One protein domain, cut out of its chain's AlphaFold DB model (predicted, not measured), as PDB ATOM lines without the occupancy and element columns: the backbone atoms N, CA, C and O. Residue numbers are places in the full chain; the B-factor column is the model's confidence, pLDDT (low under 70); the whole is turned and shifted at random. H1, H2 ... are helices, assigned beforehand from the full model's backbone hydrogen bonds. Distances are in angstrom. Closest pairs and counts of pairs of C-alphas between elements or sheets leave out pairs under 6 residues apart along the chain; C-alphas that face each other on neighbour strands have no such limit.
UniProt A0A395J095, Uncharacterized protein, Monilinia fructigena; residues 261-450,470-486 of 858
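AT A GLANCE: This is residues 261 to 450 and 470 to 486 of the 858 residues of an uncharacterized protein of Monilinia fructigena (UniProt A0A395J095). This is a long, narrow slab of helices standing side by side, added one after another along the longest axis from H2 at one end to H11 at the other, with neighbours mostly aligned. H2, H3, H5, H6, H7, H8 and H9 make an up-and-down bundle, each running against the one before it in the chain; H4 is tilted steeply to H5 and H10 packs on H8, while residues 470 to 475 stick out near H11. The printed part has 207 residues with eleven named helices, H1 to H11 in chain order, and no named strand: the class is all helix. The whole is compact, with a radius of gyration of the C-alphas of 18.9 A, yet elongated, spanning 65 by 40 by 28 A.

IN THESE COORDINATES: Find C-alpha 261 at (100.189, 195.039, 167.610), where H1 begins, residues 261 to 265. Read on through H2, residues 269 to 281, 18.2 A; H3, 288 to 302, 20.9 A; H4, 305 to 312; and H5, 322 to 331, 14.4 A. From C-alpha 343 at (87.442, 206.197, 181.637), H6 runs to 357, 21.8 A. Then come H7, 365 to 375, 15.3 A; H8, 387 to 398, 16.9 A; H9, the longest, 414 to 430, 24.7 A; and H10, 437 to 445. H11, 479 to 486, ends at C-alpha 486, (90.772, 230.537, 197.326).

HOW THE PARTS SIT: Start at H3, the hub, which touches H1, H2, H5 and H6. It forms a hairpin with H2, C-alphas 280 and 288 being closest at 6.1 A. H3 touches H5 at a steep tilt of 39 degrees, closest at C-alphas 289 and 330, 5.5 A. H4 touches H5, C-alphas 311 and 323 being closest at 5.8 A. H3 and H6 only just touch, with 3 pairs of C-alphas within 8 A, the closest 293 and 347 at 7.1 A. H6 and H7 are a hairpin at 4 degrees, and so are H8 and H9, whose C-alphas 394 and 420 are closest at 5.2 A. H10 touches H8, C-alphas 395 and 442 being closest at 6.1 A. H11 only just touches H9, with 3 pairs within 8 A, the closest 421 and 482 at 6.9 A. H9 and H10 are apart. Every O i to N i+4 pair is within hydrogen-bond range in H1 to H5 and H8 to H11; H6 has 9 of 11 and H7 5 of 7.

THE WHOLE: The C-alphas of Asn 282 and Pro 471 are farthest apart, 66.7 A. Residues 451 to 469 are not printed, and C-alphas 450 and 470 are 22.2 A apart across the cut. The links H5 to H6, H7 to H8 and H8 to H9 are long. The mean pLDDT of the printed part is 70.8; 83 residues are under 70, among them 399 to 418 and 470 to 486.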
ATOM      1  N   LEU A 261      99.051 194.211 168.026       82.25
ATOM      2  CA  LEU A 261     100.189 195.039 167.610       82.25
ATOM      3  C   LEU A 261     100.638 194.729 166.168       82.25
ATOM      4  O   LEU A 261     100.997 195.647 165.430       82.25
ATOM      5  N   SER A 262     100.542 193.467 165.723       79.62
ATOM      6  CA  SER A 262     100.840 193.089 164.332       79.62
ATOM      7  C   SER A 262      99.843 193.663 163.316       79.62
ATOM      8  O   SER A 262     100.238 194.058 162.221       79.62
ATOM      9  N   TYR A 263      98.560 193.795 163.673       84.44
ATOM     10  CA  TYR A 263      97.588 194.484 162.818       84.44
ATOM     11  C   TYR A 263      97.811 196.001 162.794       84.44
ATOM     12  O   TYR A 263      97.570 196.631 161.763       84.44
ATOM     13  N   PHE A 264      98.282 196.602 163.891       88.44
ATOM     14  CA  PHE A 264      98.605 198.032 163.934       88.44
ATOM     15  C   PHE A 264      99.809 198.389 163.054       88.44
ATOM     16  O   PHE A 264      99.714 199.346 162.287       88.44
ATOM     17  N   SER A 265     100.889 197.596 163.076       84.06
ATOM     18  CA  SER A 265     102.063 197.831 162.215       84.06
ATOM     19  C   SER A 265     101.765 197.673 160.717       84.06
ATOM     20  O   SER A 265     102.398 198.326 159.890       84.06
ATOM     21  N   LEU A 266     100.744 196.887 160.358       86.50
ATOM     22  CA  LEU A 266     100.197 196.804 158.997       86.50
ATOM     23  C   LEU A 266      99.199 197.935 158.657       86.50
ATOM     24  O   LEU A 266      98.696 197.999 157.535       86.50
ATOM     25  N   GLY A 267      98.879 198.821 159.606       83.94
ATOM     26  CA  GLY A 267      97.872 199.880 159.463       83.94
ATOM     27  C   GLY A 267      96.416 199.385 159.472       83.94
ATOM     28  O   GLY A 267      95.491 200.151 159.190       83.94
ATOM     29  N   GLU A 268      96.181 198.114 159.805       89.75
ATOM     30  CA  GLU A 268      94.893 197.423 159.706       89.75
ATOM     31  C   GLU A 268      94.065 197.500 161.004       89.75
ATOM     32  O   GLU A 268      93.418 196.532 161.405       89.75
ATOM     33  N   PHE A 269      94.027 198.676 161.643       89.44
ATOM     34  CA  PHE A 269      93.337 198.934 162.923       89.44
ATOM     35  C   PHE A 269      91.887 198.411 162.987       89.44
ATOM     36  O   PHE A 269      91.427 197.988 164.044       89.44
ATOM     37  N   GLY A 270      91.173 198.384 161.854       87.00
ATOM     38  CA  GLY A 270      89.842 197.774 161.765       87.00
ATOM     39  C   GLY A 270      89.841 196.276 162.099       87.00
ATOM     40  O   GLY A 270      89.045 195.850 162.929       87.00
ATOM     41  N   LYS A 271      90.775 195.498 161.532       86.81
ATOM     42  CA  LYS A 271      90.908 194.059 161.820       86.81
ATOM     43  C   LYS A 271      91.354 193.808 163.257       86.81
ATOM     44  O   LYS A 271      90.855 192.877 163.874       86.81
ATOM     45  N   ALA A 272      92.233 194.658 163.794       87.19
ATOM     46  CA  ALA A 272      92.645 194.594 165.196       87.19
ATOM     47  C   ALA A 272      91.434 194.700 166.141       87.19
ATOM     48  O   ALA A 272      91.244 193.851 167.009       87.19
ATOM     49  N   LYS A 273      90.570 195.703 165.920       88.62
ATOM     50  CA  LYS A 273      89.312 195.876 166.659       88.62
ATOM     51  C   LYS A 273      88.370 194.686 166.465       88.62
ATOM     52  O   LYS A 273      87.830 194.189 167.446       88.62
ATOM     53  N   ASP A 274      88.164 194.230 165.231       88.38
ATOM     54  CA  ASP A 274      87.222 193.140 164.939       88.38
ATOM     55  C   ASP A 274      87.677 191.804 165.577       88.38
ATOM     56  O   ASP A 274      86.855 191.085 166.142       88.38
ATOM     57  N   ASN A 275      88.986 191.521 165.606       86.00
ATOM     58  CA  ASN A 275      89.590 190.380 166.310       86.00
ATOM     59  C   ASN A 275      89.459 190.486 167.847       86.00
ATOM     60  O   ASN A 275      89.112 189.512 168.516       86.00
ATOM     61  N   VAL A 276      89.668 191.679 168.408       85.44
ATOM     62  CA  VAL A 276      89.472 191.963 169.842       85.44
ATOM     63  C   VAL A 276      87.997 191.827 170.257       85.44
ATOM     64  O   VAL A 276      87.703 191.290 171.327       85.44
ATOM     65  N   LEU A 277      87.065 192.241 169.392       85.00
ATOM     66  CA  LEU A 277      85.624 192.042 169.573       85.00
ATOM     67  C   LEU A 277      85.236 190.558 169.518       85.00
ATOM     68  O   LEU A 277      84.455 190.113 170.356       85.00
ATOM     69  N   GLU A 278      85.791 189.784 168.580       84.31
ATOM     70  CA  GLU A 278      85.575 188.333 168.488       84.31
ATOM     71  C   GLU A 278      86.059 187.603 169.753       84.31
ATOM     72  O   GLU A 278      85.365 186.721 170.266       84.31
ATOM     73  N   TYR A 279      87.201 188.004 170.319       78.94
ATOM     74  CA  TYR A 279      87.710 187.411 171.559       78.94
ATOM     75  C   TYR A 279      86.873 187.796 172.793       78.94
ATOM     76  O   TYR A 279      86.522 186.922 173.588       78.94
ATOM     77  N   SER A 280      86.482 189.070 172.932       78.19
ATOM     78  CA  SER A 280      85.613 189.547 174.027       78.19
ATOM     79  C   SER A 280      84.196 188.957 173.951       78.19
ATOM     80  O   SER A 280      83.625 188.582 174.973       78.19
ATOM     81  N   ALA A 281      83.650 188.738 172.749       78.81
ATOM     82  CA  ALA A 281      82.359 188.065 172.558       78.81
ATOM     83  C   ALA A 281      82.320 186.620 173.103       78.81
ATOM     84  O   ALA A 281      81.239 186.113 173.399       78.81
ATOM     85  N   ASN A 282      83.481 185.974 173.262       72.56
ATOM     86  CA  ASN A 282      83.615 184.651 173.876       72.56
ATOM     87  C   ASN A 282      83.989 184.701 175.374       72.56
ATOM     88  O   ASN A 282      83.988 183.662 176.027       72.56
ATOM     89  N   ASN A 283      84.299 185.880 175.931       68.88
ATOM     90  CA  ASN A 283      84.833 186.055 177.284       68.88
ATOM     91  C   ASN A 283      84.205 187.292 177.957       68.88
ATOM     92  O   ASN A 283      84.730 188.400 177.866       68.88
ATOM     93  N   VAL A 284      83.079 187.095 178.652       62.22
ATOM     94  CA  VAL A 284      82.216 188.172 179.194       62.22
ATOM     95  C   VAL A 284      82.923 189.093 180.207       62.22
ATOM     96  O   VAL A 284      82.498 190.227 180.401       62.22
ATOM     97  N   GLU A 285      84.011 188.633 180.825       62.56
ATOM     98  CA  GLU A 285      84.809 189.396 181.798       62.56
ATOM     99  C   GLU A 285      85.848 190.333 181.144       62.56
ATOM    100  O   GLU A 285      86.451 191.155 181.837       62.56
ATOM    101  N   LEU A 286      86.072 190.236 179.825       68.88
ATOM    102  CA  LEU A 286      87.123 190.980 179.124       68.88
ATOM    103  C   LEU A 286      86.624 192.281 178.492       68.88
ATOM    104  O   LEU A 286      85.986 192.279 177.431       68.88
ATOM    105  N   ASP A 287      87.025 193.400 179.096       74.94
ATOM    106  CA  ASP A 287      86.729 194.734 178.583       74.94
ATOM    107  C   ASP A 287      87.570 195.085 177.348       74.94
ATOM    108  O   ASP A 287      88.754 195.432 177.418       74.94
ATOM    109  N   TRP A 288      86.927 194.994 176.185       81.50
ATOM    110  CA  TRP A 288      87.554 195.274 174.899       81.50
ATOM    111  C   TRP A 288      87.816 196.766 174.656       81.50
ATOM    112  O   TRP A 288      88.686 197.094 173.851       81.50
ATOM    113  N   GLN A 289      87.087 197.672 175.320       82.50
ATOM    114  CA  GLN A 289      87.216 199.119 175.102       82.50
ATOM    115  C   GLN A 289      88.455 199.652 175.806       82.50
ATOM    116  O   GLN A 289      89.251 200.348 175.176       82.50
ATOM    117  N   TYR A 290      88.654 199.283 177.076       79.25
ATOM    118  CA  TYR A 290      89.864 199.644 177.813       79.25
ATOM    119  C   TYR A 290      91.103 199.033 177.152       79.25
ATOM    120  O   TYR A 290      92.039 199.765 176.833       79.25
ATOM    121  N   PHE A 291      91.085 197.725 176.852       83.62
ATOM    122  CA  PHE A 291      92.218 197.048 176.214       83.62
ATOM    123  C   PHE A 291      92.579 197.672 174.858       83.62
ATOM    124  O   PHE A 291      93.738 198.014 174.626       83.62
ATOM    125  N   LEU A 292      91.600 197.898 173.974       85.69
ATOM    126  CA  LEU A 292      91.878 198.478 172.660       85.69
ATOM    127  C   LEU A 292      92.356 199.936 172.750       85.69
ATOM    128  O   LEU A 292      93.241 200.318 171.989       85.69
ATOM    129  N   LEU A 293      91.820 200.746 173.671       86.25
ATOM    130  CA  LEU A 293      92.279 202.127 173.869       86.25
ATOM    131  C   LEU A 293      93.692 202.193 174.465       86.25
ATOM    132  O   LEU A 293      94.489 203.009 174.005       86.25
ATOM    133  N   TYR A 294      94.026 201.305 175.406       84.75
ATOM    134  CA  TYR A 294      95.380 201.154 175.945       84.75
ATOM    135  C   TYR A 294      96.379 200.775 174.841       84.75
ATOM    136  O   TYR A 294      97.396 201.444 174.667       84.75
ATOM    137  N   GLN A 295      96.063 199.758 174.031       85.81
ATOM    138  CA  GLN A 295      96.941 199.314 172.941       85.81
ATOM    139  C   GLN A 295      97.077 200.383 171.838       85.81
ATOM    140  O   GLN A 295      98.178 200.609 171.340       85.81
ATOM    141  N   LEU A 296      95.994 201.088 171.476       88.31
ATOM    142  CA  LEU A 296      96.049 202.215 170.531       88.31
ATOM    143  C   LEU A 296      96.880 203.390 171.071       88.31
ATOM    144  O   LEU A 296      97.539 204.067 170.283       88.31
ATOM    145  N   ARG A 297      96.848 203.631 172.389       87.38
ATOM    146  CA  ARG A 297      97.695 204.624 173.058       87.38
ATOM    147  C   ARG A 297      99.170 204.233 172.964       87.38
ATOM    148  O   ARG A 297      99.935 204.980 172.362       87.38
ATOM    149  N   ALA A 298      99.535 203.056 173.476       83.75
ATOM    150  CA  ALA A 298     100.921 202.590 173.503       83.75
ATOM    151  C   ALA A 298     101.530 202.521 172.092       83.75
ATOM    152  O   ALA A 298     102.663 202.945 171.880       83.75
ATOM    153  N   TYR A 299     100.751 202.075 171.098       87.44
ATOM    154  CA  TYR A 299     101.186 202.086 169.704       87.44
ATOM    155  C   TYR A 299     101.457 203.507 169.184       87.44
ATOM    156  O   TYR A 299     102.507 203.737 168.587       87.44
ATOM    157  N   LEU A 300     100.560 204.472 169.435       87.25
ATOM    158  CA  LEU A 300     100.762 205.857 168.989       87.25
ATOM    159  C   LEU A 300     101.945 206.533 169.705       87.25
ATOM    160  O   LEU A 300     102.635 207.333 169.086       87.25
ATOM    161  N   GLU A 301     102.199 206.198 170.973       85.56
ATOM    162  CA  GLU A 301     103.366 206.677 171.729       85.56
ATOM    163  C   GLU A 301     104.687 206.051 171.227       85.56
ATOM    164  O   GLU A 301     105.731 206.678 171.366       85.56
ATOM    165  N   SER A 302     104.643 204.871 170.588       84.31
ATOM    166  CA  SER A 302     105.826 204.138 170.089       84.31
ATOM    167  C   SER A 302     106.282 204.459 168.654       84.31
ATOM    168  O   SER A 302     107.377 204.054 168.262       84.31
ATOM    169  N   VAL A 303     105.458 205.133 167.843       85.00
ATOM    170  CA  VAL A 303     105.776 205.453 166.433       85.00
ATOM    171  C   VAL A 303     106.448 206.820 166.291       85.00
ATOM    172  O   VAL A 303     106.364 207.665 167.184       85.00
ATOM    173  N   SER A 304     107.101 207.075 165.151       87.31
ATOM    174  CA  SER A 304     107.754 208.370 164.928       87.31
ATOM    175  C   SER A 304     106.750 209.530 164.921       87.31
ATOM    176  O   SER A 304     105.568 209.374 164.603       87.31
ATOM    177  N   ARG A 305     107.233 210.739 165.229       84.75
ATOM    178  CA  ARG A 305     106.420 211.965 165.269       84.75
ATOM    179  C   ARG A 305     105.651 212.197 163.962       84.75
ATOM    180  O   ARG A 305     104.487 212.600 163.976       84.75
ATOM    181  N   GLU A 306     106.303 211.946 162.834       85.00
ATOM    182  CA  GLU A 306     105.752 212.103 161.489       85.00
ATOM    183  C   GLU A 306     104.637 211.080 161.214       85.00
ATOM    184  O   GLU A 306     103.594 211.442 160.659       85.00
ATOM    185  N   GLU A 307     104.809 209.833 161.661       85.19
ATOM    186  CA  GLU A 307     103.792 208.778 161.584       85.19
ATOM    187  C   GLU A 307     102.612 209.063 162.519       85.19
ATOM    188  O   GLU A 307     101.463 208.986 162.085       85.19
ATOM    189  N   ALA A 308     102.861 209.494 163.758       86.38
ATOM    190  CA  ALA A 308     101.820 209.916 164.692       86.38
ATOM    191  C   ALA A 308     100.957 211.053 164.108       86.38
ATOM    192  O   ALA A 308      99.723 211.002 164.163       86.38
ATOM    193  N   ILE A 309     101.578 212.051 163.464       85.00
ATOM    194  CA  ILE A 309     100.854 213.112 162.746       85.00
ATOM    195  C   ILE A 309     100.061 212.543 161.556       85.00
ATOM    196  O   ILE A 309      98.915 212.949 161.343       85.00
ATOM    197  N   ALA A 310     100.607 211.582 160.807       86.06
ATOM    198  CA  ALA A 310      99.890 210.925 159.711       86.06
ATOM    199  C   ALA A 310      98.676 210.105 160.199       86.06
ATOM    200  O   ALA A 310      97.605 210.181 159.587       86.06
ATOM    201  N   TYR A 311      98.798 209.387 161.321       87.62
ATOM    202  CA  TYR A 311      97.708 208.631 161.946       87.62
ATOM    203  C   TYR A 311      96.627 209.531 162.570       87.62
ATOM    204  O   TYR A 311      95.459 209.138 162.597       87.62
ATOM    205  N   LEU A 312      96.956 210.749 163.011       85.44
ATOM    206  CA  LEU A 312      95.990 211.730 163.538       85.44
ATOM    207  C   LEU A 312      95.334 212.602 162.441       85.44
ATOM    208  O   LEU A 312      94.181 213.035 162.579       85.44
ATOM    209  N   GLY A 313      96.034 212.828 161.326       84.50
ATOM    210  CA  GLY A 313      95.520 213.399 160.078       84.50
ATOM    211  C   GLY A 313      94.956 214.823 160.197       84.50
ATOM    212  O   GLY A 313      95.672 215.822 160.119       84.50
ATOM    213  N   LYS A 314      93.626 214.940 160.305       77.62
ATOM    214  CA  LYS A 314      92.913 216.229 160.465       77.62
ATOM    215  C   LYS A 314      92.090 216.308 161.758       77.62
ATOM    216  O   LYS A 314      91.360 217.283 161.956       77.62
ATOM    217  N   GLY A 315      92.220 215.325 162.651       71.75
ATOM    218  CA  GLY A 315      91.499 215.274 163.922       71.75
ATOM    219  C   GLY A 315      89.976 215.262 163.746       71.75
ATOM    220  O   GLY A 315      89.412 214.418 163.063       71.75
ATOM    221  N   TYR A 316      89.279 216.214 164.367       62.78
ATOM    222  CA  TYR A 316      87.808 216.276 164.382       62.78
ATOM    223  C   TYR A 316      87.168 216.887 163.113       62.78
ATOM    224  O   TYR A 316      86.051 217.402 163.173       62.78
ATOM    225  N   LEU A 317      87.864 216.870 161.972       63.16
ATOM    226  CA  LEU A 317      87.359 217.322 160.667       63.16
ATOM    227  C   LEU A 317      87.012 216.115 159.776       63.16
ATOM    228  O   LEU A 317      87.632 215.067 159.923       63.16
ATOM    229  N   PRO A 318      86.052 216.232 158.835       54.84
ATOM    230  CA  PRO A 318      85.642 215.107 157.995       54.84
ATOM    231  C   PRO A 318      86.797 214.582 157.129       54.84
ATOM    232  O   PRO A 318      87.383 215.323 156.336       54.84
ATOM    233  N   GLY A 319      87.089 213.289 157.283       64.25
ATOM    234  CA  GLY A 319      88.217 212.599 156.649       64.25
ATOM    235  C   GLY A 319      89.053 211.835 157.673       64.25
ATOM    236  O   GLY A 319      90.245 212.101 157.802       64.25
ATOM    237  N   ASP A 320      88.413 210.932 158.421       75.25
ATOM    238  CA  ASP A 320      89.065 210.155 159.478       75.25
ATOM    239  C   ASP A 320      90.047 209.126 158.910       75.25
ATOM    240  O   ASP A 320      89.757 208.427 157.937       75.25
ATOM    241  N   THR A 321      91.206 209.020 159.555       87.94
ATOM    242  CA  THR A 321      92.206 207.979 159.296       87.94
ATOM    243  C   THR A 321      91.728 206.622 159.838       87.94
ATOM    244  O   THR A 321      90.860 206.586 160.716       87.94
ATOM    245  N   PRO A 322      92.306 205.489 159.392       86.56
ATOM    246  CA  PRO A 322      92.008 204.173 159.963       86.56
ATOM    247  C   PRO A 322      92.214 204.111 161.486       86.56
ATOM    248  O   PRO A 322      91.344 203.605 162.195       86.56
ATOM    249  N   PHE A 323      93.303 204.708 161.988       89.75
ATOM    250  CA  PHE A 323      93.588 204.849 163.421       89.75
ATOM    251  C   PHE A 323      92.503 205.660 164.144       89.75
ATOM    252  O   PHE A 323      91.867 205.163 165.072       89.75
ATOM    253  N   LEU A 324      92.234 206.894 163.696       85.44
ATOM    254  CA  LEU A 324      91.313 207.794 164.393       85.44
ATOM    255  C   LEU A 324      89.864 207.294 164.331       85.44
ATOM    256  O   LEU A 324      89.106 207.502 165.278       85.44
ATOM    257  N   LYS A 325      89.484 206.600 163.251       86.88
ATOM    258  CA  LYS A 325      88.211 205.880 163.154       86.88
ATOM    259  C   LYS A 325      88.128 204.772 164.210       86.88
ATOM    260  O   LYS A 325      87.151 204.736 164.951       86.88
ATOM    261  N   CYS A 326      89.145 203.914 164.310       87.19
ATOM    262  CA  CYS A 326      89.197 202.839 165.306       87.19
ATOM    263  C   CYS A 326      89.114 203.384 166.742       87.19
ATOM    264  O   CYS A 326      88.309 202.912 167.542       87.19
ATOM    265  N   PHE A 327      89.877 204.439 167.039       88.69
ATOM    266  CA  PHE A 327      89.859 205.126 168.331       88.69
ATOM    267  C   PHE A 327      88.470 205.701 168.664       88.69
ATOM    268  O   PHE A 327      87.948 205.491 169.758       88.69
ATOM    269  N   LYS A 328      87.825 206.387 167.709       85.19
ATOM    270  CA  LYS A 328      86.461 206.919 167.878       85.19
ATOM    271  C   LYS A 328      85.425 205.813 168.079       85.19
ATOM    272  O   LYS A 328      84.539 205.980 168.910       85.19
ATOM    273  N   GLU A 329      85.528 204.699 167.354       84.38
ATOM    274  CA  GLU A 329      84.630 203.545 167.515       84.38
ATOM    275  C   GLU A 329      84.782 202.883 168.895       84.38
ATOM    276  O   GLU A 329      83.773 202.495 169.480       84.38
ATOM    277  N   ALA A 330      85.995 202.830 169.455       85.31
ATOM    278  CA  ALA A 330      86.226 202.356 170.821       85.31
ATOM    279  C   ALA A 330      85.646 203.313 171.887       85.31
ATOM    280  O   ALA A 330      84.933 202.869 172.783       85.31
ATOM    281  N   VAL A 331      85.856 204.631 171.750       81.31
ATOM    282  CA  VAL A 331      85.313 205.666 172.668       81.31
ATOM    283  C   VAL A 331      83.777 205.760 172.646       81.31
ATOM    284  O   VAL A 331      83.168 206.181 173.631       81.31
ATOM    285  N   ILE A 332      83.140 205.412 171.523       76.00
ATOM    286  CA  ILE A 332      81.679 205.488 171.313       76.00
ATOM    287  C   ILE A 332      80.989 204.129 171.588       76.00
ATOM    288  O   ILE A 332      79.765 204.022 171.503       76.00
ATOM    289  N   GLY A 333      81.757 203.094 171.948       68.69
ATOM    290  CA  GLY A 333      81.252 201.759 172.264       68.69
ATOM    291  C   GLY A 333      80.215 201.730 173.397       68.69
ATOM    292  O   GLY A 333      80.108 202.636 174.224       68.69
ATOM    293  N   VAL A 334      79.419 200.658 173.440       61.66
ATOM    294  CA  VAL A 334      78.462 200.435 174.534       61.66
ATOM    295  C   VAL A 334      79.245 200.087 175.804       61.66
ATOM    296  O   VAL A 334      79.866 199.027 175.853       61.66
ATOM    297  N   ARG A 335      79.217 200.976 176.807       59.66
ATOM    298  CA  ARG A 335      79.866 200.801 178.124       59.66
ATOM    299  C   ARG A 335      79.534 199.430 178.723       59.66
ATOM    300  O   ARG A 335      78.354 199.105 178.879       59.66
ATOM    301  N   GLN A 336      80.559 198.668 179.100       61.62
ATOM    302  CA  GLN A 336      80.395 197.460 179.910       61.62
ATOM    303  C   GLN A 336      80.253 197.830 181.398       61.62
ATOM    304  O   GLN A 336      80.642 198.917 181.829       61.62
ATOM    305  N   THR A 337      79.639 196.955 182.198       54.53
ATOM    306  CA  THR A 337      79.143 197.295 183.549       54.53
ATOM    307  C   THR A 337      80.221 197.678 184.560       54.53
ATOM    308  O   THR A 337      79.902 198.324 185.553       54.53
ATOM    309  N   ASN A 338      81.476 197.297 184.317       59.12
ATOM    310  CA  ASN A 338      82.535 197.317 185.326       59.12
ATOM    311  C   ASN A 338      83.425 198.576 185.260       59.12
ATOM    312  O   ASN A 338      84.289 198.756 186.111       59.12
ATOM    313  N   GLN A 339      83.222 199.455 184.273       60.84
ATOM    314  CA  GLN A 339      84.009 200.682 184.096       60.84
ATOM    315  C   GLN A 339      83.376 201.895 184.794       60.84
ATOM    316  O   GLN A 339      82.154 202.071 184.688       60.84
ATOM    317  N   PRO A 340      84.163 202.813 185.395       63.78
ATOM    318  CA  PRO A 340      83.675 204.136 185.785       63.78
ATOM    319  C   PRO A 340      83.277 204.938 184.536       63.78
ATOM    320  O   PRO A 340      83.871 204.784 183.468       63.78
ATOM    321  N   ALA A 341      82.269 205.810 184.634       64.38
ATOM    322  CA  ALA A 341      81.719 206.508 183.462       64.38
ATOM    323  C   ALA A 341      82.705 207.493 182.783       64.38
ATOM    324  O   ALA A 341      82.465 207.956 181.662       64.38
ATOM    325  N   SER A 342      83.807 207.796 183.466       68.69
ATOM    326  CA  SER A 342      84.879 208.725 183.110       68.69
ATOM    327  C   SER A 342      86.013 208.122 182.267       68.69
ATOM    328  O   SER A 342      86.650 208.882 181.546       68.69
ATOM    329  N   PHE A 343      86.228 206.797 182.240       73.38
ATOM    330  CA  PHE A 343      87.442 206.197 181.637       73.38
ATOM    331  C   PHE A 343      87.685 206.599 180.163       73.38
ATOM    332  O   PHE A 343      88.801 206.915 179.756       73.38
ATOM    333  N   LYS A 344      86.624 206.639 179.338       76.25
ATOM    334  CA  LYS A 344      86.690 207.010 177.911       76.25
ATOM    335  C   LYS A 344      87.223 208.432 177.709       76.25
ATOM    336  O   LYS A 344      87.711 208.777 176.632       76.25
ATOM    337  N   TRP A 345      87.053 209.279 178.725       77.38
ATOM    338  CA  TRP A 345      87.367 210.693 178.675       77.38
ATOM    339  C   TRP A 345      88.843 210.975 178.974       77.38
ATOM    340  O   TRP A 345      89.374 211.920 178.386       77.38
ATOM    341  N   ASP A 346      89.522 210.135 179.766       76.56
ATOM    342  CA  ASP A 346      90.987 210.152 179.906       76.56
ATOM    343  C   ASP A 346      91.658 210.044 178.540       76.56
ATOM    344  O   ASP A 346      92.369 210.956 178.122       76.56
ATOM    345  N   TYR A 347      91.351 208.980 177.792       81.00
ATOM    346  CA  TYR A 347      91.911 208.748 176.459       81.00
ATOM    347  C   TYR A 347      91.607 209.905 175.489       81.00
ATOM    348  O   TYR A 347      92.465 210.299 174.699       81.00
ATOM    349  N   VAL A 348      90.415 210.510 175.560       80.75
ATOM    350  CA  VAL A 348      90.029 211.657 174.712       80.75
ATOM    351  C   VAL A 348      90.822 212.934 175.035       80.75
ATOM    352  O   VAL A 348      91.163 213.687 174.109       80.75
ATOM    353  N   PHE A 349      91.139 213.193 176.307       78.94
ATOM    354  CA  PHE A 349      91.993 214.322 176.685       78.94
ATOM    355  C   PHE A 349      93.482 214.027 176.476       78.94
ATOM    356  O   PHE A 349      94.159 214.890 175.919       78.94
ATOM    357  N   TRP A 350      93.960 212.817 176.784       83.62
ATOM    358  CA  TRP A 350      95.317 212.356 176.462       83.62
ATOM    359  C   TRP A 350      95.618 212.518 174.964       83.62
ATOM    360  O   TRP A 350      96.576 213.203 174.613       83.62
ATOM    361  N   LEU A 351      94.748 212.030 174.069       84.50
ATOM    362  CA  LEU A 351      94.936 212.174 172.617       84.50
ATOM    363  C   LEU A 351      95.007 213.655 172.198       84.50
ATOM    364  O   LEU A 351      95.744 214.028 171.287       84.50
ATOM    365  N   SER A 352      94.248 214.518 172.881       79.00
ATOM    366  CA  SER A 352      94.239 215.965 172.638       79.00
ATOM    367  C   SER A 352      95.472 216.691 173.196       79.00
ATOM    368  O   SER A 352      95.822 217.754 172.673       79.00
ATOM    369  N   HIS A 353      96.110 216.148 174.236       77.12
ATOM    370  CA  HIS A 353      97.379 216.609 174.805       77.12
ATOM    371  C   HIS A 353      98.557 216.147 173.937       77.12
ATOM    372  O   HIS A 353      99.277 216.985 173.398       77.12
ATOM    373  N   TYR A 354      98.678 214.836 173.698       81.75
ATOM    374  CA  TYR A 354      99.733 214.217 172.890       81.75
ATOM    375  C   TYR A 354      99.816 214.841 171.487       81.75
ATOM    376  O   TYR A 354     100.882 215.270 171.048       81.75
ATOM    377  N   ALA A 355      98.668 215.034 170.821       81.12
ATOM    378  CA  ALA A 355      98.615 215.724 169.533       81.12
ATOM    379  C   ALA A 355      99.104 217.190 169.588       81.12
ATOM    380  O   ALA A 355      99.562 217.719 168.576       81.12
ATOM    381  N   GLN A 356      99.015 217.872 170.736       76.06
ATOM    382  CA  GLN A 356      99.576 219.215 170.900       76.06
ATOM    383  C   GLN A 356     101.081 219.189 171.192       76.06
ATOM    384  O   GLN A 356     101.774 220.043 170.645       76.06
ATOM    385  N   ASP A 357     101.613 218.233 171.958       74.81
ATOM    386  CA  ASP A 357     103.064 218.191 172.207       74.81
ATOM    387  C   ASP A 357     103.868 217.855 170.938       74.81
ATOM    388  O   ASP A 357     104.812 218.565 170.590       74.81
ATOM    389  N   ILE A 358     103.388 216.906 170.123       78.44
ATOM    390  CA  ILE A 358     103.968 216.650 168.789       78.44
ATOM    391  C   ILE A 358     103.756 217.818 167.799       78.44
ATOM    392  O   ILE A 358     104.298 217.797 166.690       78.44
ATOM    393  N   GLY A 359     103.005 218.864 168.170       72.50
ATOM    394  CA  GLY A 359     102.807 220.087 167.382       72.50
ATOM    395  C   GLY A 359     101.784 219.976 166.241       72.50
ATOM    396  O   GLY A 359     101.902 220.684 165.238       72.50
ATOM    397  N   HIS A 360     100.787 219.091 166.348       79.94
ATOM    398  CA  HIS A 360      99.864 218.773 165.254       79.94
ATOM    399  C   HIS A 360      98.971 219.976 164.846       79.94
ATOM    400  O   HIS A 360      98.129 220.414 165.637       79.94
ATOM    401  N   PRO A 361      98.997 220.457 163.581       71.94
ATOM    402  CA  PRO A 361      98.380 221.735 163.174       71.94
ATOM    403  C   PRO A 361      96.884 221.932 163.489       71.94
ATOM    404  O   PRO A 361      96.419 223.067 163.640       71.94
ATOM    405  N   TRP A 362      96.115 220.839 163.547       71.81
ATOM    406  CA  TRP A 362      94.656 220.840 163.732       71.81
ATOM    407  C   TRP A 362      94.170 220.633 165.181       71.81
ATOM    408  O   TRP A 362      93.015 220.961 165.475       71.81
ATOM    409  N   PHE A 363      95.017 220.147 166.096       73.00
ATOM    410  CA  PHE A 363      94.664 219.991 167.513       73.00
ATOM    411  C   PHE A 363      95.096 221.250 168.271       73.00
ATOM    412  O   PHE A 363      96.269 221.596 168.318       73.00
ATOM    413  N   LYS A 364      94.124 221.995 168.808       69.19
ATOM    414  CA  LYS A 364      94.342 223.282 169.491       69.19
ATOM    415  C   LYS A 364      93.520 223.330 170.771       69.19
ATOM    416  O   LYS A 364      92.422 222.774 170.797       69.19
ATOM    417  N   THR A 365      93.950 224.098 171.770       64.12
ATOM    418  CA  THR A 365      93.277 224.250 173.081       64.12
ATOM    419  C   THR A 365      91.791 224.651 172.980       64.12
ATOM    420  O   THR A 365      90.968 224.291 173.820       64.12
ATOM    421  N   VAL A 366      91.393 225.332 171.896       61.09
ATOM    422  CA  VAL A 366      89.984 225.656 171.578       61.09
ATOM    423  C   VAL A 366      89.111 224.401 171.385       61.09
ATOM    424  O   VAL A 366      87.901 224.464 171.597       61.09
ATOM    425  N   ASN A 367      89.690 223.261 170.997       70.81
ATOM    426  CA  ASN A 367      88.996 221.975 170.894       70.81
ATOM    427  C   ASN A 367      88.844 221.307 172.269       70.81
ATOM    428  O   ASN A 367      87.756 220.823 172.571       70.81
ATOM    429  N   ILE A 368      89.855 221.385 173.139       74.00
ATOM    430  CA  ILE A 368      89.779 220.898 174.531       74.00
ATOM    431  C   ILE A 368      88.623 221.570 175.280       74.00
ATOM    432  O   ILE A 368      87.802 220.892 175.888       74.00
ATOM    433  N   MET A 369      88.430 222.882 175.115       74.38
ATOM    434  CA  MET A 369      87.279 223.587 175.705       74.38
ATOM    435  C   MET A 369      85.930 223.366 174.991       74.38
ATOM    436  O   MET A 369      84.915 223.927 175.419       74.38
ATOM    437  N   LYS A 370      85.880 222.553 173.927       77.31
ATOM    438  CA  LYS A 370      84.635 221.950 173.409       77.31
ATOM    439  C   LYS A 370      84.405 220.581 174.047       77.31
ATOM    440  O   LYS A 370      83.297 220.340 174.511       77.31
ATOM    441  N   LEU A 371      85.448 219.752 174.139       76.94
ATOM    442  CA  LEU A 371      85.424 218.451 174.819       76.94
ATOM    443  C   LEU A 371      84.994 218.605 176.287       76.94
ATOM    444  O   LEU A 371      84.017 217.992 176.701       76.94
ATOM    445  N   PHE A 372      85.580 219.554 177.027       79.94
ATOM    446  CA  PHE A 372      85.172 219.873 178.402       79.94
ATOM    447  C   PHE A 372      83.701 220.317 178.513       79.94
ATOM    448  O   PHE A 372      83.041 220.013 179.497       79.94
ATOM    449  N   LYS A 373      83.141 220.981 177.489       79.88
ATOM    450  CA  LYS A 373      81.709 221.355 177.430       79.88
ATOM    451  C   LYS A 373      80.782 220.218 176.989       79.88
ATOM    452  O   LYS A 373      79.563 220.380 177.055       79.88
ATOM    453  N   MET A 374      81.328 219.123 176.469       77.31
ATOM    454  CA  MET A 374      80.592 217.887 176.203       77.31
ATOM    455  C   MET A 374      80.590 217.026 177.470       77.31
ATOM    456  O   MET A 374      79.517 216.644 177.919       77.31
ATOM    457  N   PHE A 375      81.747 216.880 178.122       75.69
ATOM    458  CA  PHE A 375      81.892 216.310 179.464       75.69
ATOM    459  C   PHE A 375      80.989 217.006 180.507       75.69
ATOM    460  O   PHE A 375      80.227 216.344 181.197       75.69
ATOM    461  N   GLU A 376      80.960 218.345 180.550       74.44
ATOM    462  CA  GLU A 376      80.074 219.152 181.423       74.44
ATOM    463  C   GLU A 376      78.563 218.919 181.176       74.44
ATOM    464  O   GLU A 376      77.737 219.327 181.992       74.44
ATOM    465  N   LYS A 377      78.181 218.284 180.057       74.62
ATOM    466  CA  LYS A 377      76.786 217.945 179.720       74.62
ATOM    467  C   LYS A 377      76.428 216.480 179.942       74.62
ATOM    468  O   LYS A 377      75.236 216.174 179.992       74.62
ATOM    469  N   GLU A 378      77.406 215.586 180.033       71.88
ATOM    470  CA  GLU A 378      77.146 214.205 180.426       71.88
ATOM    471  C   GLU A 378      76.831 214.188 181.931       71.88
ATOM    472  O   GLU A 378      77.564 214.741 182.754       71.88
ATOM    473  N   LYS A 379      75.670 213.625 182.286       60.56
ATOM    474  CA  LYS A 379      75.234 213.498 183.679       60.56
ATOM    475  C   LYS A 379      75.906 212.286 184.310       60.56
ATOM    476  O   LYS A 379      75.360 211.187 184.264       60.56
ATOM    477  N   PHE A 380      77.080 212.517 184.871       66.00
ATOM    478  CA  PHE A 380      77.694 211.628 185.850       66.00
ATOM    479  C   PHE A 380      77.030 211.814 187.216       66.00
ATOM    480  O   PHE A 380      76.423 212.861 187.461       66.00
ATOM    481  N   ASP A 381      77.159 210.812 188.081       56.84
ATOM    482  CA  ASP A 381      77.029 211.033 189.520       56.84
ATOM    483  C   ASP A 381      78.314 211.717 190.023       56.84
ATOM    484  O   ASP A 381      79.378 211.558 189.412       56.84
ATOM    485  N   ASP A 382      78.246 212.502 191.099       52.22
ATOM    486  CA  ASP A 382      79.407 213.296 191.548       52.22
ATOM    487  C   ASP A 382      80.519 212.416 192.186       52.22
ATOM    488  O   ASP A 382      81.599 212.911 192.501       52.22
ATOM    489  N   SER A 383      80.299 211.098 192.302       52.19
ATOM    490  CA  SER A 383      81.294 210.076 192.681       52.19
ATOM    491  C   SER A 383      82.257 209.646 191.567       52.19
ATOM    492  O   SER A 383      83.301 209.069 191.861       52.19
ATOM    493  N   ASP A 384      81.915 209.862 190.293       56.91
ATOM    494  CA  ASP A 384      82.541 209.152 189.161       56.91
ATOM    495  C   ASP A 384      83.818 209.825 188.601       56.91
ATOM    496  O   ASP A 384      84.322 209.423 187.546       56.91
ATOM    497  N   ILE A 385      84.337 210.879 189.243       65.56
ATOM    498  CA  ILE A 385      85.417 211.726 188.704       65.56
ATOM    499  C   ILE A 385      86.508 211.945 189.764       65.56
ATOM    500  O   ILE A 385      86.213 212.413 190.860       65.56
ATOM    501  N   SER A 386      87.771 211.662 189.427       71.56
ATOM    502  CA  SER A 386      88.922 211.900 190.312       71.56
ATOM    503  C   SER A 386      89.418 213.354 190.271       71.56
ATOM    504  O   SER A 386      89.272 214.056 189.266       71.56
ATOM    505  N   ASP A 387      90.062 213.802 191.355       73.38
ATOM    506  CA  ASP A 387      90.748 215.103 191.404       73.38
ATOM    507  C   ASP A 387      91.911 215.146 190.386       73.38
ATOM    508  O   ASP A 387      92.065 216.122 189.650       73.38
ATOM    509  N   GLU A 388      92.645 214.035 190.240       73.31
ATOM    510  CA  GLU A 388      93.737 213.861 189.271       73.31
ATOM    511  C   GLU A 388      93.302 214.148 187.821       73.31
ATOM    512  O   GLU A 388      93.995 214.836 187.069       73.31
ATOM    513  N   TYR A 389      92.117 213.681 187.422       75.69
ATOM    514  CA  TYR A 389      91.573 213.921 186.086       75.69
ATOM    515  C   TYR A 389      91.340 215.420 185.818       75.69
ATOM    516  O   TYR A 389      91.601 215.924 184.720       75.69
ATOM    517  N   TYR A 390      90.928 216.177 186.839       80.06
ATOM    518  CA  TYR A 390      90.856 217.632 186.746       80.06
ATOM    519  C   TYR A 390      92.244 218.292 186.699       80.06
ATOM    520  O   TYR A 390      92.426 219.221 185.904       80.06
ATOM    521  N   HIS A 391      93.228 217.802 187.465       78.31
ATOM    522  CA  HIS A 391      94.624 218.260 187.389       78.31
ATOM    523  C   HIS A 391      95.199 218.061 185.971       78.31
ATOM    524  O   HIS A 391      95.699 219.019 185.373       78.31
ATOM    525  N   ARG A 392      95.003 216.880 185.362       74.56
ATOM    526  CA  ARG A 392      95.383 216.570 183.967       74.56
ATOM    527  C   ARG A 392      94.773 217.552 182.954       74.56
ATOM    528  O   ARG A 392      95.478 218.041 182.065       74.56
ATOM    529  N   ILE A 393      93.487 217.898 183.095       77.31
ATOM    530  CA  ILE A 393      92.820 218.896 182.233       77.31
ATOM    531  C   ILE A 393      93.417 220.299 182.432       77.31
ATOM    532  O   ILE A 393      93.613 221.024 181.453       77.31
ATOM    533  N   ILE A 394      93.694 220.702 183.676       80.75
ATOM    534  CA  ILE A 394      94.258 222.022 184.003       80.75
ATOM    535  C   ILE A 394      95.668 222.166 183.419       80.75
ATOM    536  O   ILE A 394      95.903 223.138 182.693       80.75
ATOM    537  N   ARG A 395      96.544 221.175 183.647       76.62
ATOM    538  CA  ARG A 395      97.903 221.083 183.084       76.62
ATOM    539  C   ARG A 395      97.868 221.249 181.557       76.62
ATOM    540  O   ARG A 395      98.348 222.253 181.030       76.62
ATOM    541  N   THR A 396      97.095 220.394 180.878       73.31
ATOM    542  CA  THR A 396      96.925 220.394 179.408       73.31
ATOM    543  C   THR A 396      96.388 221.716 178.828       73.31
ATOM    544  O   THR A 396      96.629 222.039 177.663       73.31
ATOM    545  N   ILE A 397      95.606 222.491 179.588       75.12
ATOM    546  CA  ILE A 397      95.109 223.795 179.122       75.12
ATOM    547  C   ILE A 397      96.186 224.882 179.237       75.12
ATOM    548  O   ILE A 397      96.183 225.814 178.427       75.12
ATOM    549  N   LEU A 398      97.056 224.817 180.245       73.44
ATOM    550  CA  LEU A 398      97.993 225.891 180.586       73.44
ATOM    551  C   LEU A 398      99.344 225.771 179.874       73.44
ATOM    552  O   LEU A 398      99.902 226.802 179.486       73.44
ATOM    553  N   GLU A 399      99.810 224.547 179.635       69.06
ATOM    554  CA  GLU A 399     101.084 224.263 178.973       69.06
ATOM    555  C   GLU A 399     101.181 224.866 177.553       69.06
ATOM    556  O   GLU A 399     100.272 224.704 176.729       69.06
ATOM    557  N   PRO A 400     102.296 225.540 177.203       56.19
ATOM    558  CA  PRO A 400     102.519 226.016 175.841       56.19
ATOM    559  C   PRO A 400     102.963 224.889 174.896       56.19
ATOM    560  O   PRO A 400     104.009 224.264 175.107       56.19
ATOM    561  N   THR A 401     102.219 224.708 173.802       55.25
ATOM    562  CA  THR A 401     102.502 223.796 172.676       55.25
ATOM    563  C   THR A 401     103.975 223.855 172.239       55.25
ATOM    564  O   THR A 401     104.452 224.928 171.846       55.25
ATOM    565  N   ARG A 402     104.703 222.726 172.273       47.06
ATOM    566  CA  ARG A 402     106.089 222.653 171.770       47.06
ATOM    567  C   ARG A 402     106.143 223.074 170.290       47.06
ATOM    568  O   ARG A 402     105.274 222.744 169.486       47.06
ATOM    569  N   GLY A 403     107.167 223.847 169.923       45.75
ATOM    570  CA  GLY A 403     107.404 224.298 168.543       45.75
ATOM    571  C   GLY A 403     106.563 225.484 168.044       45.75
ATOM    572  O   GLY A 403     106.778 225.936 166.919       45.75
ATOM    573  N   ALA A 404     105.645 226.043 168.840       43.94
ATOM    574  CA  ALA A 404     105.019 227.321 168.499       43.94
ATOM    575  C   ALA A 404     106.039 228.471 168.629       43.94
ATOM    576  O   ALA A 404     106.679 228.616 169.669       43.94
ATOM    577  N   ILE A 405     106.182 229.311 167.593       39.25
ATOM    578  CA  ILE A 405     107.059 230.496 167.647       39.25
ATOM    579  C   ILE A 405     106.595 231.398 168.795       39.25
ATOM    580  O   ILE A 405     105.442 231.831 168.817       39.25
ATOM    581  N   ALA A 406     107.503 231.694 169.726       40.53
ATOM    582  CA  ALA A 406     107.213 232.511 170.893       40.53
ATOM    583  C   ALA A 406     106.891 233.964 170.498       40.53
ATOM    584  O   ALA A 406     107.787 234.776 170.249       40.53
ATOM    585  N   ASP A 407     105.601 234.310 170.495       38.38
ATOM    586  CA  ASP A 407     105.195 235.701 170.692       38.38
ATOM    587  C   ASP A 407     105.657 236.149 172.091       38.38
ATOM    588  O   ASP A 407     105.712 235.355 173.034       38.38
ATOM    589  N   LYS A 408     106.049 237.416 172.232       39.75
ATOM    590  CA  LYS A 408     106.951 237.891 173.300       39.75
ATOM    591  C   LYS A 408     106.279 238.095 174.668       39.75
ATOM    592  O   LYS A 408     106.701 238.945 175.449       39.75
ATOM    593  N   SER A 409     105.232 237.332 174.971       40.97
ATOM    594  CA  SER A 409     104.554 237.316 176.267       40.97
ATOM    595  C   SER A 409     104.876 236.034 177.037       40.97
ATOM    596  O   SER A 409     104.346 234.974 176.716       40.97
ATOM    597  N   HIS A 410     105.697 236.137 178.085       46.66
ATOM    598  CA  HIS A 410     106.038 235.033 178.996       46.66
ATOM    599  C   HIS A 410     104.880 234.715 179.967       46.66
ATOM    600  O   HIS A 410     104.997 234.872 181.179       46.66
ATOM    601  N   ALA A 411     103.713 234.361 179.428       44.56
ATOM    602  CA  ALA A 411     102.540 233.954 180.194       44.56
ATOM    603  C   ALA A 411     101.610 233.087 179.325       44.56
ATOM    604  O   ALA A 411     101.475 233.375 178.130       44.56
ATOM    605  N   PRO A 412     100.892 232.104 179.904       51.31
ATOM    606  CA  PRO A 412      99.840 231.383 179.195       51.31
ATOM    607  C   PRO A 412      98.842 232.353 178.560       51.31
ATOM    608  O   PRO A 412      98.416 233.335 179.182       51.31
ATOM    609  N   ALA A 413      98.446 232.079 177.314       58.59
ATOM    610  CA  ALA A 413      97.532 232.943 176.577       58.59
ATOM    611  C   ALA A 413      96.271 233.226 177.415       58.59
ATOM    612  O   ALA A 413      95.694 232.320 178.015       58.59
ATOM    613  N   ARG A 414      95.788 234.479 177.439       58.59
ATOM    614  CA  ARG A 414      94.649 234.893 178.299       58.59
ATOM    615  C   ARG A 414      93.375 234.051 178.107       58.59
ATOM    616  O   ARG A 414      92.511 234.042 178.980       58.59
ATOM    617  N   PHE A 415      93.245 233.369 176.968       62.97
ATOM    618  CA  PHE A 415      92.199 232.384 176.696       62.97
ATOM    619  C   PHE A 415      92.374 231.090 177.515       62.97
ATOM    620  O   PHE A 415      91.414 230.629 178.129       62.97
ATOM    621  N   ASN A 416      93.592 230.551 177.575       69.00
ATOM    622  CA  ASN A 416      93.967 229.343 178.312       69.00
ATOM    623  C   ASN A 416      93.821 229.561 179.826       69.00
ATOM    624  O   ASN A 416      93.100 228.815 180.482       69.00
ATOM    625  N   ALA A 417      94.362 230.665 180.353       66.94
ATOM    626  CA  ALA A 417      94.206 231.050 181.762       66.94
ATOM    627  C   ALA A 417      92.725 231.117 182.203       66.94
ATOM    628  O   ALA A 417      92.344 230.565 183.233       66.94
ATOM    629  N   ARG A 418      91.854 231.727 181.385       68.56
ATOM    630  CA  ARG A 418      90.394 231.759 181.620       68.56
ATOM    631  C   ARG A 418      89.718 230.393 181.476       68.56
ATOM    632  O   ARG A 418      88.647 230.186 182.042       68.56
ATOM    633  N   SER A 419      90.304 229.497 180.691       72.81
ATOM    634  CA  SER A 419      89.772 228.161 180.432       72.81
ATOM    635  C   SER A 419      90.038 227.231 181.613       72.81
ATOM    636  O   SER A 419      89.083 226.675 182.147       72.81
ATOM    637  N   ALA A 420      91.281 227.170 182.100       78.62
ATOM    638  CA  ALA A 420      91.640 226.428 183.310       78.62
ATOM    639  C   ALA A 420      90.916 226.983 184.550       78.62
ATOM    640  O   ALA A 420      90.355 226.215 185.327       78.62
ATOM    641  N   LEU A 421      90.779 228.311 184.671       78.06
ATOM    642  CA  LEU A 421      89.954 228.915 185.724       78.06
ATOM    643  C   LEU A 421      88.491 228.433 185.681       78.06
ATOM    644  O   LEU A 421      87.891 228.228 186.734       78.06
ATOM    645  N   LYS A 422      87.903 228.217 184.491       80.88
ATOM    646  CA  LYS A 422      86.558 227.622 184.408       80.88
ATOM    647  C   LYS A 422      86.556 226.181 184.941       80.88
ATOM    648  O   LYS A 422      85.598 225.814 185.615       80.88
ATOM    649  N   VAL A 423      87.591 225.389 184.659       82.69
ATOM    650  CA  VAL A 423      87.711 224.010 185.167       82.69
ATOM    651  C   VAL A 423      87.748 224.007 186.698       82.69
ATOM    652  O   VAL A 423      86.903 223.360 187.310       82.69
ATOM    653  N   ILE A 424      88.600 224.839 187.309       82.25
ATOM    654  CA  ILE A 424      88.704 225.013 188.773       82.25
ATOM    655  C   ILE A 424      87.369 225.489 189.382       82.25
ATOM    656  O   ILE A 424      86.931 224.990 190.418       82.25
ATOM    657  N   GLN A 425      86.649 226.398 188.717       77.50
ATOM    658  CA  GLN A 425      85.301 226.793 189.152       77.50
ATOM    659  C   GLN A 425      84.266 225.662 189.060       77.50
ATOM    660  O   GLN A 425      83.285 225.686 189.803       77.50
ATOM    661  N   THR A 426      84.431 224.703 188.147       79.25
ATOM    662  CA  THR A 426      83.563 223.520 188.063       79.25
ATOM    663  C   THR A 426      83.934 222.486 189.130       79.25
ATOM    664  O   THR A 426      83.016 221.963 189.755       79.25
ATOM    665  N   MET A 427      85.226 222.274 189.420       80.81
ATOM    666  CA  MET A 427      85.695 221.475 190.569       80.81
ATOM    667  C   MET A 427      85.070 221.969 191.879       80.81
ATOM    668  O   MET A 427      84.384 221.218 192.568       80.81
ATOM    669  N   TYR A 428      85.219 223.267 192.165       73.88
ATOM    670  CA  TYR A 428      84.677 223.902 193.367       73.88
ATOM    671  C   TYR A 428      83.148 223.752 193.482       73.88
ATOM    672  O   TYR A 428      82.631 223.470 194.560       73.88
ATOM    673  N   ARG A 429      82.404 223.883 192.371       73.88
ATOM    674  CA  ARG A 429      80.938 223.689 192.362       73.88
ATOM    675  C   ARG A 429      80.497 222.241 192.585       73.88
ATOM    676  O   ARG A 429      79.366 222.050 193.016       73.88
ATOM    677  N   ARG A 430      81.352 221.262 192.273       74.00
ATOM    678  CA  ARG A 430      81.135 219.826 192.518       74.00
ATOM    679  C   ARG A 430      81.712 219.341 193.855       74.00
ATOM    680  O   ARG A 430      81.537 218.186 194.209       74.00
ATOM    681  N   GLY A 431      82.356 220.218 194.629       66.75
ATOM    682  CA  GLY A 431      82.876 219.882 195.957       66.75
ATOM    683  C   GLY A 431      84.237 219.176 195.976       66.75
ATOM    684  O   GLY A 431      84.620 218.659 197.023       66.75
ATOM    685  N   HIS A 432      84.978 219.179 194.866       74.81
ATOM    686  CA  HIS A 432      86.361 218.690 194.825       74.81
ATOM    687  C   HIS A 432      87.299 219.594 195.638       74.81
ATOM    688  O   HIS A 432      87.076 220.810 195.741       74.81
ATOM    689  N   LYS A 433      88.381 219.025 196.181       65.62
ATOM    690  CA  LYS A 433      89.382 219.801 196.921       65.62
ATOM    691  C   LYS A 433      90.213 220.640 195.947       65.62
ATOM    692  O   LYS A 433      91.047 220.122 195.220       65.62
ATOM    693  N   ILE A 434      90.028 221.958 195.975       69.38
ATOM    694  CA  ILE A 434      90.868 222.907 195.218       69.38
ATOM    695  C   ILE A 434      92.072 223.439 196.020       69.38
ATOM    696  O   ILE A 434      92.866 224.201 195.477       69.38
ATOM    697  N   LEU A 435      92.186 223.069 197.302       59.59
ATOM    698  CA  LEU A 435      93.257 223.485 198.218       59.59
ATOM    699  C   LEU A 435      94.202 222.299 198.512       59.59
ATOM    700  O   LEU A 435      94.330 221.867 199.656       59.59
ATOM    701  N   THR A 436      94.787 221.705 197.471       62.88
ATOM    702  CA  THR A 436      95.711 220.559 197.576       62.88
ATOM    703  C   THR A 436      97.111 220.936 197.107       62.88
ATOM    704  O   THR A 436      97.280 221.790 196.237       62.88
ATOM    705  N   GLU A 437      98.119 220.263 197.659       57.59
ATOM    706  CA  GLU A 437      99.515 220.369 197.222       57.59
ATOM    707  C   GLU A 437      99.656 220.035 195.729       57.59
ATOM    708  O   GLU A 437     100.201 220.831 194.969       57.59
ATOM    709  N   GLU A 438      99.023 218.949 195.270       63.72
ATOM    710  CA  GLU A 438      98.937 218.590 193.847       63.72
ATOM    711  C   GLU A 438      98.394 219.720 192.957       63.72
ATOM    712  O   GLU A 438      98.896 219.921 191.850       63.72
ATOM    713  N   MET A 439      97.379 220.471 193.410       71.75
ATOM    714  CA  MET A 439      96.824 221.601 192.657       71.75
ATOM    715  C   MET A 439      97.823 222.760 192.580       71.75
ATOM    716  O   MET A 439      97.937 223.390 191.527       71.75
ATOM    717  N   PHE A 440      98.567 223.036 193.657       60.91
ATOM    718  CA  PHE A 440      99.642 224.031 193.635       60.91
ATOM    719  C   PHE A 440     100.764 223.626 192.681       60.91
ATOM    720  O   PHE A 440     101.096 224.414 191.797       60.91
ATOM    721  N   VAL A 441     101.280 222.400 192.806       63.94
ATOM    722  CA  VAL A 441     102.326 221.846 191.933       63.94
ATOM    723  C   VAL A 441     101.874 221.890 190.470       63.94
ATOM    724  O   VAL A 441     102.530 222.524 189.647       63.94
ATOM    725  N   THR A 442     100.678 221.373 190.164       67.06
ATOM    726  CA  THR A 442     100.085 221.404 188.813       67.06
ATOM    727  C   THR A 442      99.970 222.826 188.248       67.06
ATOM    728  O   THR A 442     100.203 223.048 187.058       67.06
ATOM    729  N   LEU A 443      99.594 223.814 189.071       69.31
ATOM    730  CA  LEU A 443      99.490 225.214 188.645       69.31
ATOM    731  C   LEU A 443     100.852 225.910 188.529       69.31
ATOM    732  O   LEU A 443     100.976 226.837 187.724       69.31
ATOM    733  N   GLN A 444     101.856 225.497 189.301       62.75
ATOM    734  CA  GLN A 444     103.212 226.026 189.211       62.75
ATOM    735  C   GLN A 444     103.921 225.474 187.971       62.75
ATOM    736  O   GLN A 444     104.242 226.259 187.081       62.75
ATOM    737  N   GLU A 445     104.047 224.150 187.845       63.09
ATOM    738  CA  GLU A 445     104.607 223.459 186.670       63.09
ATOM    739  C   GLU A 445     104.012 223.985 185.358       63.09
ATOM    740  O   GLU A 445     104.725 224.415 184.454       63.09
ATOM    741  N   ALA A 446     102.678 224.024 185.258       64.12
ATOM    742  CA  ALA A 446     102.004 224.416 184.025       64.12
ATOM    743  C   ALA A 446     102.028 225.939 183.762       64.12
ATOM    744  O   ALA A 446     101.473 226.397 182.757       64.12
ATOM    745  N   THR A 447     102.648 226.744 184.638       61.81
ATOM    746  CA  THR A 447     102.856 228.187 184.411       61.81
ATOM    747  C   THR A 447     104.313 228.652 184.453       61.81
ATOM    748  O   THR A 447     104.581 229.745 183.944       61.81
ATOM    749  N   GLU A 448     105.253 227.849 184.953       54.84
ATOM    750  CA  GLU A 448     106.687 228.154 184.942       54.84
ATOM    751  C   GLU A 448     107.422 227.414 183.809       54.84
ATOM    752  O   GLU A 448     107.400 226.194 183.692       54.84
ATOM    753  N   ARG A 449     108.117 228.179 182.959       48.00
ATOM    754  CA  ARG A 449     109.190 227.681 182.088       48.00
ATOM    755  C   ARG A 449     110.384 228.621 182.202       48.00
ATOM    756  O   ARG A 449     110.334 229.741 181.692       48.00
ATOM    757  N   THR A 450     111.443 228.153 182.848       39.22
ATOM    758  CA  THR A 450     112.829 228.571 182.578       39.22
ATOM    759  C   THR A 450     113.300 227.841 181.296       39.22
ATOM    760  O   THR A 450     112.626 226.896 180.869       39.22
ATOM    761  N   ILE A 470     101.624 243.542 196.497       31.67
ATOM    762  CA  ILE A 470     102.679 242.517 196.500       31.67
ATOM    763  C   ILE A 470     103.759 242.937 195.479       31.67
ATOM    764  O   ILE A 470     103.429 243.038 194.291       31.67
ATOM    765  N   PRO A 471     105.018 243.215 195.882       33.69
ATOM    766  CA  PRO A 471     106.039 243.768 194.991       33.69
ATOM    767  C   PRO A 471     107.144 242.768 194.579       33.69
ATOM    768  O   PRO A 471     108.236 243.188 194.199       33.69
ATOM    769  N   THR A 472     106.867 241.460 194.586       38.47
ATOM    770  CA  THR A 472     107.783 240.375 194.167       38.47
ATOM    771  C   THR A 472     107.072 239.401 193.216       38.47
ATOM    772  O   THR A 472     106.089 238.781 193.599       38.47
ATOM    773  N   LYS A 473     107.558 239.292 191.960       36.91
ATOM    774  CA  LYS A 473     106.879 238.692 190.776       36.91
ATOM    775  C   LYS A 473     105.458 239.256 190.520       36.91
ATOM    776  O   LYS A 473     104.569 239.268 191.362       36.91
ATOM    777  N   ALA A 474     105.185 239.697 189.290       40.03
ATOM    778  CA  ALA A 474     103.824 240.084 188.913       40.03
ATOM    779  C   ALA A 474     102.950 238.826 188.747       40.03
ATOM    780  O   ALA A 474     103.134 238.091 187.778       40.03
ATOM    781  N   MET A 475     102.001 238.601 189.669       42.03
ATOM    782  CA  MET A 475     101.091 237.441 189.656       42.03
ATOM    783  C   MET A 475     100.514 237.177 188.258       42.03
ATOM    784  O   MET A 475      99.963 238.089 187.621       42.03
ATOM    785  N   THR A 476     100.588 235.929 187.797       49.16
ATOM    786  CA  THR A 476     100.143 235.553 186.451       49.16
ATOM    787  C   THR A 476      98.629 235.772 186.272       49.16
ATOM    788  O   THR A 476      97.866 235.799 187.248       49.16
ATOM    789  N   PRO A 477      98.129 235.902 185.023       49.78
ATOM    790  CA  PRO A 477      96.703 236.121 184.766       49.78
ATOM    791  C   PRO A 477      95.754 235.012 185.253       49.78
ATOM    792  O   PRO A 477      94.545 235.243 185.249       49.78
ATOM    793  N   ILE A 478      96.269 233.836 185.645       47.47
ATOM    794  CA  ILE A 478      95.495 232.769 186.302       47.47
ATOM    795  C   ILE A 478      95.625 232.794 187.829       47.47
ATOM    796  O   ILE A 478      94.615 232.610 188.506       47.47
ATOM    797  N   GLN A 479      96.809 233.096 188.376       51.34
ATOM    798  CA  GLN A 479      97.012 233.173 189.826       51.34
ATOM    799  C   GLN A 479      96.038 234.164 190.471       51.34
ATOM    800  O   GLN A 479      95.361 233.811 191.429       51.34
ATOM    801  N   ARG A 480      95.896 235.386 189.934       51.59
ATOM    802  CA  ARG A 480      95.032 236.406 190.561       51.59
ATOM    803  C   ARG A 480      93.571 235.928 190.741       51.59
ATOM    804  O   ARG A 480      93.115 235.966 191.880       51.59
ATOM    805  N   PRO A 481      92.855 235.421 189.713       51.94
ATOM    806  CA  PRO A 481      91.507 234.886 189.919       51.94
ATOM    807  C   PRO A 481      91.446 233.549 190.674       51.94
ATOM    808  O   PRO A 481      90.419 233.268 191.282       51.94
ATOM    809  N   PHE A 482      92.504 232.726 190.653       53.16
ATOM    810  CA  PHE A 482      92.598 231.532 191.506       53.16
ATOM    811  C   PHE A 482      92.592 231.929 192.988       53.16
ATOM    812  O   PHE A 482      91.754 231.446 193.743       53.16
ATOM    813  N   TRP A 483      93.416 232.908 193.376       52.50
ATOM    814  CA  TRP A 483      93.435 233.455 194.734       52.50
ATOM    815  C   TRP A 483      92.122 234.145 195.142       52.50
ATOM    816  O   TRP A 483      91.851 234.266 196.332       52.50
ATOM    817  N   ASP A 484      91.278 234.572 194.199       54.03
ATOM    818  CA  ASP A 484      89.929 235.076 194.504       54.03
ATOM    819  C   ASP A 484      88.889 233.952 194.689       54.03
ATOM    820  O   ASP A 484      87.893 234.164 195.379       54.03
ATOM    821  N   ILE A 485      89.127 232.750 194.143       51.16
ATOM    822  CA  ILE A 485      88.355 231.532 194.462       51.16
ATOM    823  C   ILE A 485      88.831 230.946 195.801       51.16
ATOM    824  O   ILE A 485      87.997 230.582 196.622       51.16
ATOM    825  N   TRP A 486      90.145 230.937 196.053       54.44
ATOM    826  CA  TRP A 486      90.772 230.537 197.326       54.44
ATOM    827  C   TRP A 486      90.190 231.286 198.538       54.44
ATOM    828  O   TRP A 486      90.085 230.745 199.630       54.44
TER     829      TRP A 486